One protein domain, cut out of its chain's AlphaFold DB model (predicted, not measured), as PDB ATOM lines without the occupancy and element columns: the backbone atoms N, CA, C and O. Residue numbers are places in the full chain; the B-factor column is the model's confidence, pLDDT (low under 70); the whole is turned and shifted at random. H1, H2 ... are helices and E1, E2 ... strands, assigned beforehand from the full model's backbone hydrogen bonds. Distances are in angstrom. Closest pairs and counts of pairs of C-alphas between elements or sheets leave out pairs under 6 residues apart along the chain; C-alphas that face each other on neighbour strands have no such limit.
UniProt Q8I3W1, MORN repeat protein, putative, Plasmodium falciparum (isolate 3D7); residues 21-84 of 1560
ATOM      1  N   ILE A  21     187.642 157.013 152.251       78.35
ATOM      2  CA  ILE A  21     187.863 157.871 153.425       78.35
ATOM      3  C   ILE A  21     186.855 157.549 154.530       78.35
ATOM      4  O   ILE A  21     187.278 157.362 155.672       78.35
ATOM      5  N   GLN A  22     185.565 157.441 154.204       79.73
ATOM      6  CA  GLN A  22     184.520 157.119 155.178       79.73
ATOM      7  C   GLN A  22     184.736 155.735 155.796       79.73
ATOM      8  O   GLN A  22     184.680 155.598 157.019       79.73
ATOM      9  N   TYR A  23     185.121 154.738 154.992       83.40
ATOM     10  CA  TYR A  23     185.540 153.429 155.492       83.40
ATOM     11  C   TYR A  23     186.677 153.531 156.522       83.40
ATOM     12  O   TYR A  23     186.631 152.859 157.552       83.40
ATOM     13  N   TRP A  24     187.694 154.370 156.286       82.85
ATOM     14  CA  TRP A  24     188.785 154.539 157.251       82.85
ATOM     15  C   TRP A  24     188.365 155.304 158.506       82.85
ATOM     16  O   TRP A  24     188.818 154.931 159.585       82.85
ATOM     17  N   ILE A  25     187.511 156.328 158.395       79.65
ATOM     18  CA  ILE A  25     186.944 157.030 159.559       79.65
ATOM     19  C   ILE A  25     186.184 156.022 160.431       79.65
ATOM     20  O   ILE A  25     186.533 155.844 161.597       79.65
ATOM     21  N   TRP A  26     185.252 155.273 159.838       80.76
ATOM     22  CA  TRP A  26     184.498 154.209 160.503       80.76
ATOM     23  C   TRP A  26     185.408 153.134 161.120       80.76
ATOM     24  O   TRP A  26     185.240 152.767 162.281       80.76
ATOM     25  N   PHE A  27     186.432 152.673 160.393       81.63
ATOM     26  CA  PHE A  27     187.398 151.689 160.897       81.63
ATOM     27  C   PHE A  27     188.137 152.162 162.160       81.63
ATOM     28  O   PHE A  27     188.411 151.348 163.040       81.63
ATOM     29  N   PHE A  28     188.471 153.452 162.260       78.61
ATOM     30  CA  PHE A  28     189.131 154.020 163.441       78.61
ATOM     31  C   PHE A  28     188.163 154.352 164.595       78.61
ATOM     32  O   PHE A  28     188.638 154.532 165.713       78.61
ATOM     33  N   LEU A  29     186.849 154.412 164.352       73.89
ATOM     34  CA  LEU A  29     185.816 154.661 165.373       73.89
ATOM     35  C   LEU A  29     185.159 153.378 165.920       73.89
ATOM     36  O   LEU A  29     184.514 153.410 166.960       73.89
ATOM     37  N   LYS A  30     185.351 152.227 165.259       66.21
ATOM     38  CA  LYS A  30     184.618 150.971 165.516       66.21
ATOM     39  C   LYS A  30     184.634 150.443 166.968       66.21
ATOM     40  O   LYS A  30     183.734 149.691 167.337       66.21
ATOM     41  N   ASP A  31     185.603 150.843 167.793       56.19
ATOM     42  CA  ASP A  31     185.729 150.451 169.211       56.19
ATOM     43  C   ASP A  31     184.980 151.414 170.182       56.19
ATOM     44  O   ASP A  31     185.319 151.522 171.362       56.19
ATOM     45  N   GLU A  32     183.949 152.123 169.702       51.63
ATOM     46  CA  GLU A  32     183.253 153.252 170.359       51.63
ATOM     47  C   GLU A  32     182.628 152.987 171.751       51.63
ATOM     48  O   GLU A  32     182.311 153.933 172.472       51.63
ATOM     49  N   LYS A  33     182.484 151.729 172.192       52.91
ATOM     50  CA  LYS A  33     181.764 151.376 173.438       52.91
ATOM     51  C   LYS A  33     182.435 151.787 174.763       52.91
ATOM     52  O   LYS A  33     181.851 151.530 175.812       52.91
ATOM     53  N   GLU A  34     183.615 152.415 174.766       53.99
ATOM     54  CA  GLU A  34     184.358 152.686 176.017       53.99
ATOM     55  C   GLU A  34     184.843 154.128 176.280       53.99
ATOM     56  O   GLU A  34     185.328 154.373 177.382       53.99
ATOM     57  N   ASN A  35     184.803 155.083 175.340       52.62
ATOM     58  CA  ASN A  35     185.415 156.409 175.573       52.62
ATOM     59  C   ASN A  35     184.784 157.545 174.744       52.62
ATOM     60  O   ASN A  35     185.007 157.626 173.541       52.62
ATOM     61  N   LYS A  36     184.178 158.544 175.407       60.66
ATOM     62  CA  LYS A  36     183.732 159.817 174.785       60.66
ATOM     63  C   LYS A  36     184.871 160.728 174.265       60.66
ATOM     64  O   LYS A  36     184.604 161.814 173.766       60.66
ATOM     65  N   ASN A  37     186.136 160.326 174.425       64.98
ATOM     66  CA  ASN A  37     187.329 161.156 174.187       64.98
ATOM     67  C   ASN A  37     188.145 160.744 172.949       64.98
ATOM     68  O   ASN A  37     189.247 161.268 172.741       64.98
ATOM     69  N   ASP A  38     187.654 159.773 172.180       68.89
ATOM     70  CA  ASP A  38     188.303 159.282 170.971       68.89
ATOM     71  C   ASP A  38     187.624 159.963 169.765       68.89
ATOM     72  O   ASP A  38     186.402 159.951 169.652       68.89
ATOM     73  N   SER A  39     188.393 160.618 168.889       78.37
ATOM     74  CA  SER A  39     187.845 161.312 167.712       78.37
ATOM     75  C   SER A  39     188.762 161.214 166.493       78.37
ATOM     76  O   SER A  39     189.985 161.082 166.602       78.37
ATOM     77  N   VAL A  40     188.155 161.260 165.305       78.92
ATOM     78  CA  VAL A  40     188.841 161.171 164.011       78.92
ATOM     79  C   VAL A  40     188.352 162.312 163.131       78.92
ATOM     80  O   VAL A  40     187.186 162.349 162.754       78.92
ATOM     81  N   HIS A  41     189.240 163.244 162.787       80.78
ATOM     82  CA  HIS A  41     188.888 164.408 161.972       80.78
ATOM     83  C   HIS A  41     189.563 164.346 160.603       80.78
ATOM     84  O   HIS A  41     190.774 164.136 160.498       80.78
ATOM     85  N   LEU A  42     188.797 164.572 159.532       76.79
ATOM     86  CA  LEU A  42     189.371 164.740 158.203       76.79
ATOM     87  C   LEU A  42     189.961 166.149 158.070       76.79
ATOM     88  O   LEU A  42     189.252 167.151 158.090       76.79
ATOM     89  N   THR A  43     191.276 166.231 157.913       75.91
ATOM     90  CA  THR A  43     191.965 167.495 157.622       75.91
ATOM     91  C   THR A  43     191.831 167.873 156.147       75.91
ATOM     92  O   THR A  43     191.846 167.008 155.268       75.91
ATOM     93  N   SER A  44     191.843 169.178 155.860       67.51
ATOM     94  CA  SER A  44     191.808 169.743 154.497       67.51
ATOM     95  C   SER A  44     192.921 169.248 153.559       67.51
ATOM     96  O   SER A  44     192.817 169.383 152.345       67.51
ATOM     97  N   GLN A  45     193.987 168.640 154.094       64.02
ATOM     98  CA  GLN A  45     195.081 168.047 153.320       64.02
ATOM     99  C   GLN A  45     194.901 166.547 153.015       64.02
ATOM    100  O   GLN A  45     195.912 165.852 152.855       64.02
ATOM    101  N   GLN A  46     193.660 166.044 152.996       74.23
ATOM    102  CA  GLN A  46     193.344 164.625 152.781       74.23
ATOM    103  C   GLN A  46     194.127 163.707 153.738       74.23
ATOM    104  O   GLN A  46     194.839 162.777 153.345       74.23
ATOM    105  N   SER A  47     194.054 164.017 155.031       81.06
ATOM    106  CA  SER A  47     194.654 163.195 156.083       81.06
ATOM    107  C   SER A  47     193.772 163.133 157.318       81.06
ATOM    108  O   SER A  47     193.087 164.102 157.631       81.06
ATOM    109  N   LEU A  48     193.795 162.004 158.014       83.45
ATOM    110  CA  LEU A  48     193.035 161.796 159.242       83.45
ATOM    111  C   LEU A  48     193.870 162.293 160.420       83.45
ATOM    112  O   LEU A  48     194.999 161.827 160.587       83.45
ATOM    113  N   ASP A  49     193.347 163.214 161.224       84.82
ATOM    114  CA  ASP A  49     193.897 163.480 162.553       84.82
ATOM    115  C   ASP A  49     193.221 162.555 163.560       84.82
ATOM    116  O   ASP A  49     191.995 162.509 163.657       84.82
ATOM    117  N   LEU A  50     194.035 161.762 164.253       85.23
ATOM    118  CA  LEU A  50     193.579 160.748 165.195       85.23
ATOM    119  C   LEU A  50     193.732 161.306 166.610       85.23
ATOM    120  O   LEU A  50     194.839 161.673 167.009       85.23
ATOM    121  N   HIS A  51     192.669 161.319 167.403       84.76
ATOM    122  CA  HIS A  51     192.718 161.667 168.818       84.76
ATOM    123  C   HIS A  51     192.332 160.449 169.652       84.76
ATOM    124  O   HIS A  51     191.227 159.940 169.553       84.76
ATOM    125  N   ASN A  52     193.285 159.974 170.458       81.45
ATOM    126  CA  ASN A  52     193.196 158.851 171.405       81.45
ATOM    127  C   ASN A  52     192.870 157.451 170.849       81.45
ATOM    128  O   ASN A  52     193.247 156.493 171.523       81.45
ATOM    129  N   VAL A  53     192.318 157.345 169.634       80.88
ATOM    130  CA  VAL A  53     191.989 156.126 168.869       80.88
ATOM    131  C   VAL A  53     192.718 154.871 169.360       80.88
ATOM    132  O   VAL A  53     193.922 154.678 169.118       80.88
ATOM    133  N   LYS A  54     191.975 154.005 170.050       76.18
ATOM    134  CA  LYS A  54     192.395 152.644 170.399       76.18
ATOM    135  C   LYS A  54     192.366 151.758 169.146       76.18
ATOM    136  O   LYS A  54     191.409 151.767 168.391       76.18
ATOM    137  N   LEU A  55     193.428 150.982 168.926       76.04
ATOM    138  CA  LEU A  55     193.441 149.848 167.998       76.04
ATOM    139  C   LEU A  55     194.287 148.723 168.595       76.04
ATOM    140  O   LEU A  55     195.519 148.839 168.737       76.04
ATOM    141  N   TYR A  56     193.629 147.612 168.923       76.14
ATOM    142  CA  TYR A  56     194.213 146.524 169.709       76.14
ATOM    143  C   TYR A  56     194.879 147.079 170.994       76.14
ATOM    144  O   TYR A  56     194.354 147.942 171.688       76.14
ATOM    145  N   ASN A  57     196.105 146.642 171.298       76.53
ATOM    146  CA  ASN A  57     196.870 147.037 172.485       76.53
ATOM    147  C   ASN A  57     197.640 148.375 172.347       76.53
ATOM    148  O   ASN A  57     198.704 148.539 172.967       76.53
ATOM    149  N   ASN A  58     197.184 149.298 171.489       81.74
ATOM    150  CA  ASN A  58     197.814 150.606 171.279       81.74
ATOM    151  C   ASN A  58     196.780 151.732 171.130       81.74
ATOM    152  O   ASN A  58     195.794 151.574 170.427       81.74
ATOM    153  N   THR A  59     197.079 152.894 171.706       84.37
ATOM    154  CA  THR A  59     196.384 154.169 171.457       84.37
ATOM    155  C   THR A  59     197.224 155.042 170.527       84.37
ATOM    156  O   THR A  59     198.448 155.142 170.702       84.37
ATOM    157  N   PHE A  60     196.587 155.650 169.527       84.53
ATOM    158  CA  PHE A  60     197.209 156.474 168.490       84.53
ATOM    159  C   PHE A  60     196.748 157.932 168.615       84.53
ATOM    160  O   PHE A  60     195.569 158.201 168.820       84.53
ATOM    161  N   CYS A  61     197.678 158.882 168.480       84.78
ATOM    162  CA  CYS A  61     197.352 160.309 168.399       84.78
ATOM    163  C   CYS A  61     198.179 161.010 167.308       84.78
ATOM    164  O   CYS A  61     199.406 160.851 167.280       84.78
ATOM    165  N   GLY A  62     197.555 161.856 166.494       85.91
ATOM    166  CA  GLY A  62     198.168 162.641 165.425       85.91
ATOM    167  C   GLY A  62     197.915 162.090 164.017       85.91
ATOM    168  O   GLY A  62     197.355 161.013 163.828       85.91
ATOM    169  N   LEU A  63     198.409 162.835 163.028       83.60
ATOM    170  CA  LEU A  63     198.082 162.663 161.613       83.60
ATOM    171  C   LEU A  63     198.486 161.308 160.991       83.60
ATOM    172  O   LEU A  63     199.634 160.852 161.090       83.60
ATOM    173  N   ALA A  64     197.563 160.747 160.211       84.12
ATOM    174  CA  ALA A  64     197.768 159.661 159.261       84.12
ATOM    175  C   ALA A  64     197.416 160.137 157.838       84.12
ATOM    176  O   ALA A  64     196.309 160.607 157.581       84.12
ATOM    177  N   LYS A  65     198.359 160.023 156.894       83.82
ATOM    178  CA  LYS A  65     198.126 160.363 155.474       83.82
ATOM    179  C   LYS A  65     197.844 159.105 154.667       83.82
ATOM    180  O   LYS A  65     198.365 158.043 155.001       83.82
ATOM    181  N   PHE A  66     197.084 159.231 153.586       81.93
ATOM    182  CA  PHE A  66     196.861 158.135 152.648       81.93
ATOM    183  C   PHE A  66     198.032 157.990 151.666       81.93
ATOM    184  O   PHE A  66     198.603 158.984 151.210       81.93
ATOM    185  N   ASP A  67     198.433 156.752 151.368       81.34
ATOM    186  CA  ASP A  67     199.354 156.449 150.266       81.34
ATOM    187  C   ASP A  67     198.616 156.348 148.918       81.34
ATOM    188  O   ASP A  67     197.399 156.492 148.844       81.34
ATOM    189  N   ASN A  68     199.354 156.092 147.832       80.12
ATOM    190  CA  ASN A  68     198.806 155.971 146.473       80.12
ATOM    191  C   ASN A  68     197.764 154.842 146.294       80.12
ATOM    192  O   ASN A  68     197.221 154.704 145.202       80.12
ATOM    193  N   TYR A  69     197.520 154.015 147.315       77.82
ATOM    194  CA  TYR A  69     196.481 152.982 147.335       77.82
ATOM    195  C   TYR A  69     195.368 153.316 148.341       77.82
ATOM    196  O   TYR A  69     194.708 152.411 148.848       77.82
ATOM    197  N   SER A  70     195.210 154.600 148.678       77.84
ATOM    198  CA  SER A  70     194.243 155.127 149.646       77.84
ATOM    199  C   SER A  70     194.311 154.455 151.025       77.84
ATOM    200  O   SER A  70     193.318 154.376 151.738       77.84
ATOM    201  N   CYS A  71     195.486 153.961 151.426       80.27
ATOM    202  CA  CYS A  71     195.688 153.317 152.722       80.27
ATOM    203  C   CYS A  71     196.433 154.253 153.691       80.27
ATOM    204  O   CYS A  71     197.466 154.815 153.304       80.27
ATOM    205  N   PRO A  72     196.003 154.390 154.958       82.37
ATOM    206  CA  PRO A  72     196.641 155.278 155.918       82.37
ATOM    207  C   PRO A  72     198.044 154.792 156.314       82.37
ATOM    208  O   PRO A  72     198.331 153.598 156.456       82.37
ATOM    209  N   TYR A  73     198.944 155.751 156.513       83.78
ATOM    210  CA  TYR A  73     200.293 155.545 157.023       83.78
ATOM    211  C   TYR A  73     200.715 156.679 157.966       83.78
ATOM    212  O   TYR A  73     200.181 157.787 157.934       83.78
ATOM    213  N   PHE A  74     201.708 156.402 158.812       82.17
ATOM    214  CA  PHE A  74     202.161 157.320 159.854       82.17
ATOM    215  C   PHE A  74     202.786 158.594 159.272       82.17
ATOM    216  O   PHE A  74     203.808 158.530 158.580       82.17
ATOM    217  N   TYR A  75     202.223 159.755 159.613       80.03
ATOM    218  CA  TYR A  75     202.818 161.056 159.315       80.03
ATOM    219  C   TYR A  75     203.749 161.513 160.468       80.03
ATOM    220  O   TYR A  75     203.663 160.987 161.586       80.03
ATOM    221  N   PRO A  76     204.698 162.447 160.241       75.42
ATOM    222  CA  PRO A  76     205.506 163.033 161.306       75.42
ATOM    223  C   PRO A  76     204.697 163.509 162.518       75.42
ATOM    224  O   PRO A  76     203.655 164.134 162.375       75.42
ATOM    225  N   ASN A  77     205.263 163.286 163.707       73.92
ATOM    226  CA  ASN A  77     204.741 163.664 165.027       73.92
ATOM    227  C   ASN A  77     203.631 162.775 165.610       73.92
ATOM    228  O   ASN A  77     203.250 163.019 166.758       73.92
ATOM    229  N   ILE A  78     203.220 161.699 164.925       83.08
ATOM    230  CA  ILE A  78     202.325 160.694 165.517       83.08
ATOM    231  C   ILE A  78     202.881 160.161 166.852       83.08
ATOM    232  O   ILE A  78     204.095 159.956 167.019       83.08
ATOM    233  N   ARG A  79     201.982 159.943 167.812       85.58
ATOM    234  CA  ARG A  79     202.223 159.347 169.129       85.58
ATOM    235  C   ARG A  79     201.503 158.003 169.197       85.58
ATOM    236  O   ARG A  79     200.363 157.895 168.772       85.58
ATOM    237  N   ILE A  80     202.179 156.985 169.720       86.65
ATOM    238  CA  ILE A  80     201.651 155.620 169.833       86.65
ATOM    239  C   ILE A  80     201.967 155.114 171.241       86.65
ATOM    240  O   ILE A  80     203.139 154.914 171.578       86.65
ATOM    241  N   ARG A  81     200.951 154.928 172.085       85.54
ATOM    242  CA  ARG A  81     201.087 154.433 173.463       85.54
ATOM    243  C   ARG A  81     200.611 152.982 173.518       85.54
ATOM    244  O   ARG A  81     199.457 152.683 173.263       85.54
ATOM    245  N   ASN A  82     201.516 152.073 173.865       83.17
ATOM    246  CA  ASN A  82     201.241 150.638 173.983       83.17
ATOM    247  C   ASN A  82     200.969 150.243 175.446       83.17
ATOM    248  O   ASN A  82     201.632 150.779 176.343       83.17
ATOM    249  N   ASN A  83     200.112 149.236 175.671       71.71
ATOM    250  CA  ASN A  83     199.732 148.707 177.000       71.71
ATOM    251  C   ASN A  83     200.929 148.382 177.920       71.71
ATOM    252  O   ASN A  83     200.850 148.540 179.136       71.71
ATOM    253  N   ASN A  84     202.108 148.079 177.360       69.05
ATOM    254  CA  ASN A  84     203.386 147.973 178.085       69.05
ATOM    255  C   ASN A  84     203.911 149.302 178.697       69.05
ATOM    256  O   ASN A  84     205.112 149.418 178.978       69.05
TER     257      ASN A  84
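This is residues 21 to 84 of the 1560 residues of the protein "MORN repeat protein, putative" of Plasmodium falciparum (isolate 3D7) (UniProt Q8I3W1). A strongly twisted sheet of five strands has one helix, H1, packed over one face, where it runs along E2 and close to E1. The long strand E3 runs through the middle of the sheet and bends sharply, with E2 on one side and the short strands E4 and E5 beside different parts of its other side. The printed part has 64 residues, with one named helix, H1, followed along the chain by five named strands, E1 to E5; the sheet is branched, with the antiparallel neighbour pairs E1 and E2, E2 and E3, E3 and E4, and E3 and E5, and the class is mixed, helices and strands. It is compact, with a radius of gyration of the C-alphas of 11.4 A and spans of 31 by 22 by 18 A.

H1, residues 21 to 29, is on the sheet formed by E1, residues 39 to 43, E2, residues 47 to 51, E3, residues 58 to 66, E4, residues 72 to 74, and E5, residues 79 to 82. Its height over the sheet is 8.8 A, and it lies over E2, along the strands at 13 degrees on the local plane. The closest C-alphas of H1 and E1 are those of Ile 25 and Val 40, 6.4 A apart. In H1 every O i to N i+4 pair is within hydrogen-bond range. E1 to E4 form a meander, each strand the antiparallel neighbour of the one before. The hairpin E1 and E2 has N 43 and O 47 at 2.8 A, within hydrogen-bond range. In the hairpin E2 and E3, N 64 and O 48 are within that range at 2.8 A. E3 bends by 84 degrees at residue 62, and its pairing is staggered: residues 58 to 61 pair with E5, 62 to 65 with E2, and 64 to 66 with E4. N 73 and O 65 of the hairpin E3 and E4 are 2.8 A apart, and N 79 and O 61 of E3 and E5 are also 2.8 A apart, both within hydrogen-bond range. E4 and E5 are apart. Residues 54 to 55 pair antiparallel with residues 58 to 59 of E3.

H1 begins at C-alpha 21, (187.863, 157.871, 153.425), and measures 12.5 A from first to last C-alpha. E1 measures 12.5 A and E2 13.0 A. E3, the longest strand, measures 20.1 A from C-alpha 58, (197.814, 150.606, 171.279), to C-alpha 66. E4 measures 7.1 A. E5 measures 10.0 A and ends at C-alpha 82, (201.241, 150.638, 173.983).

The two C-alphas farthest apart are those of Ser 44 and Asn 84, at 34.1 A. The printed part has no cut, and no link is long. The mean pLDDT of the printed part is 76.9; residues 30 to 38, 44 to 45 and 84 are under 70.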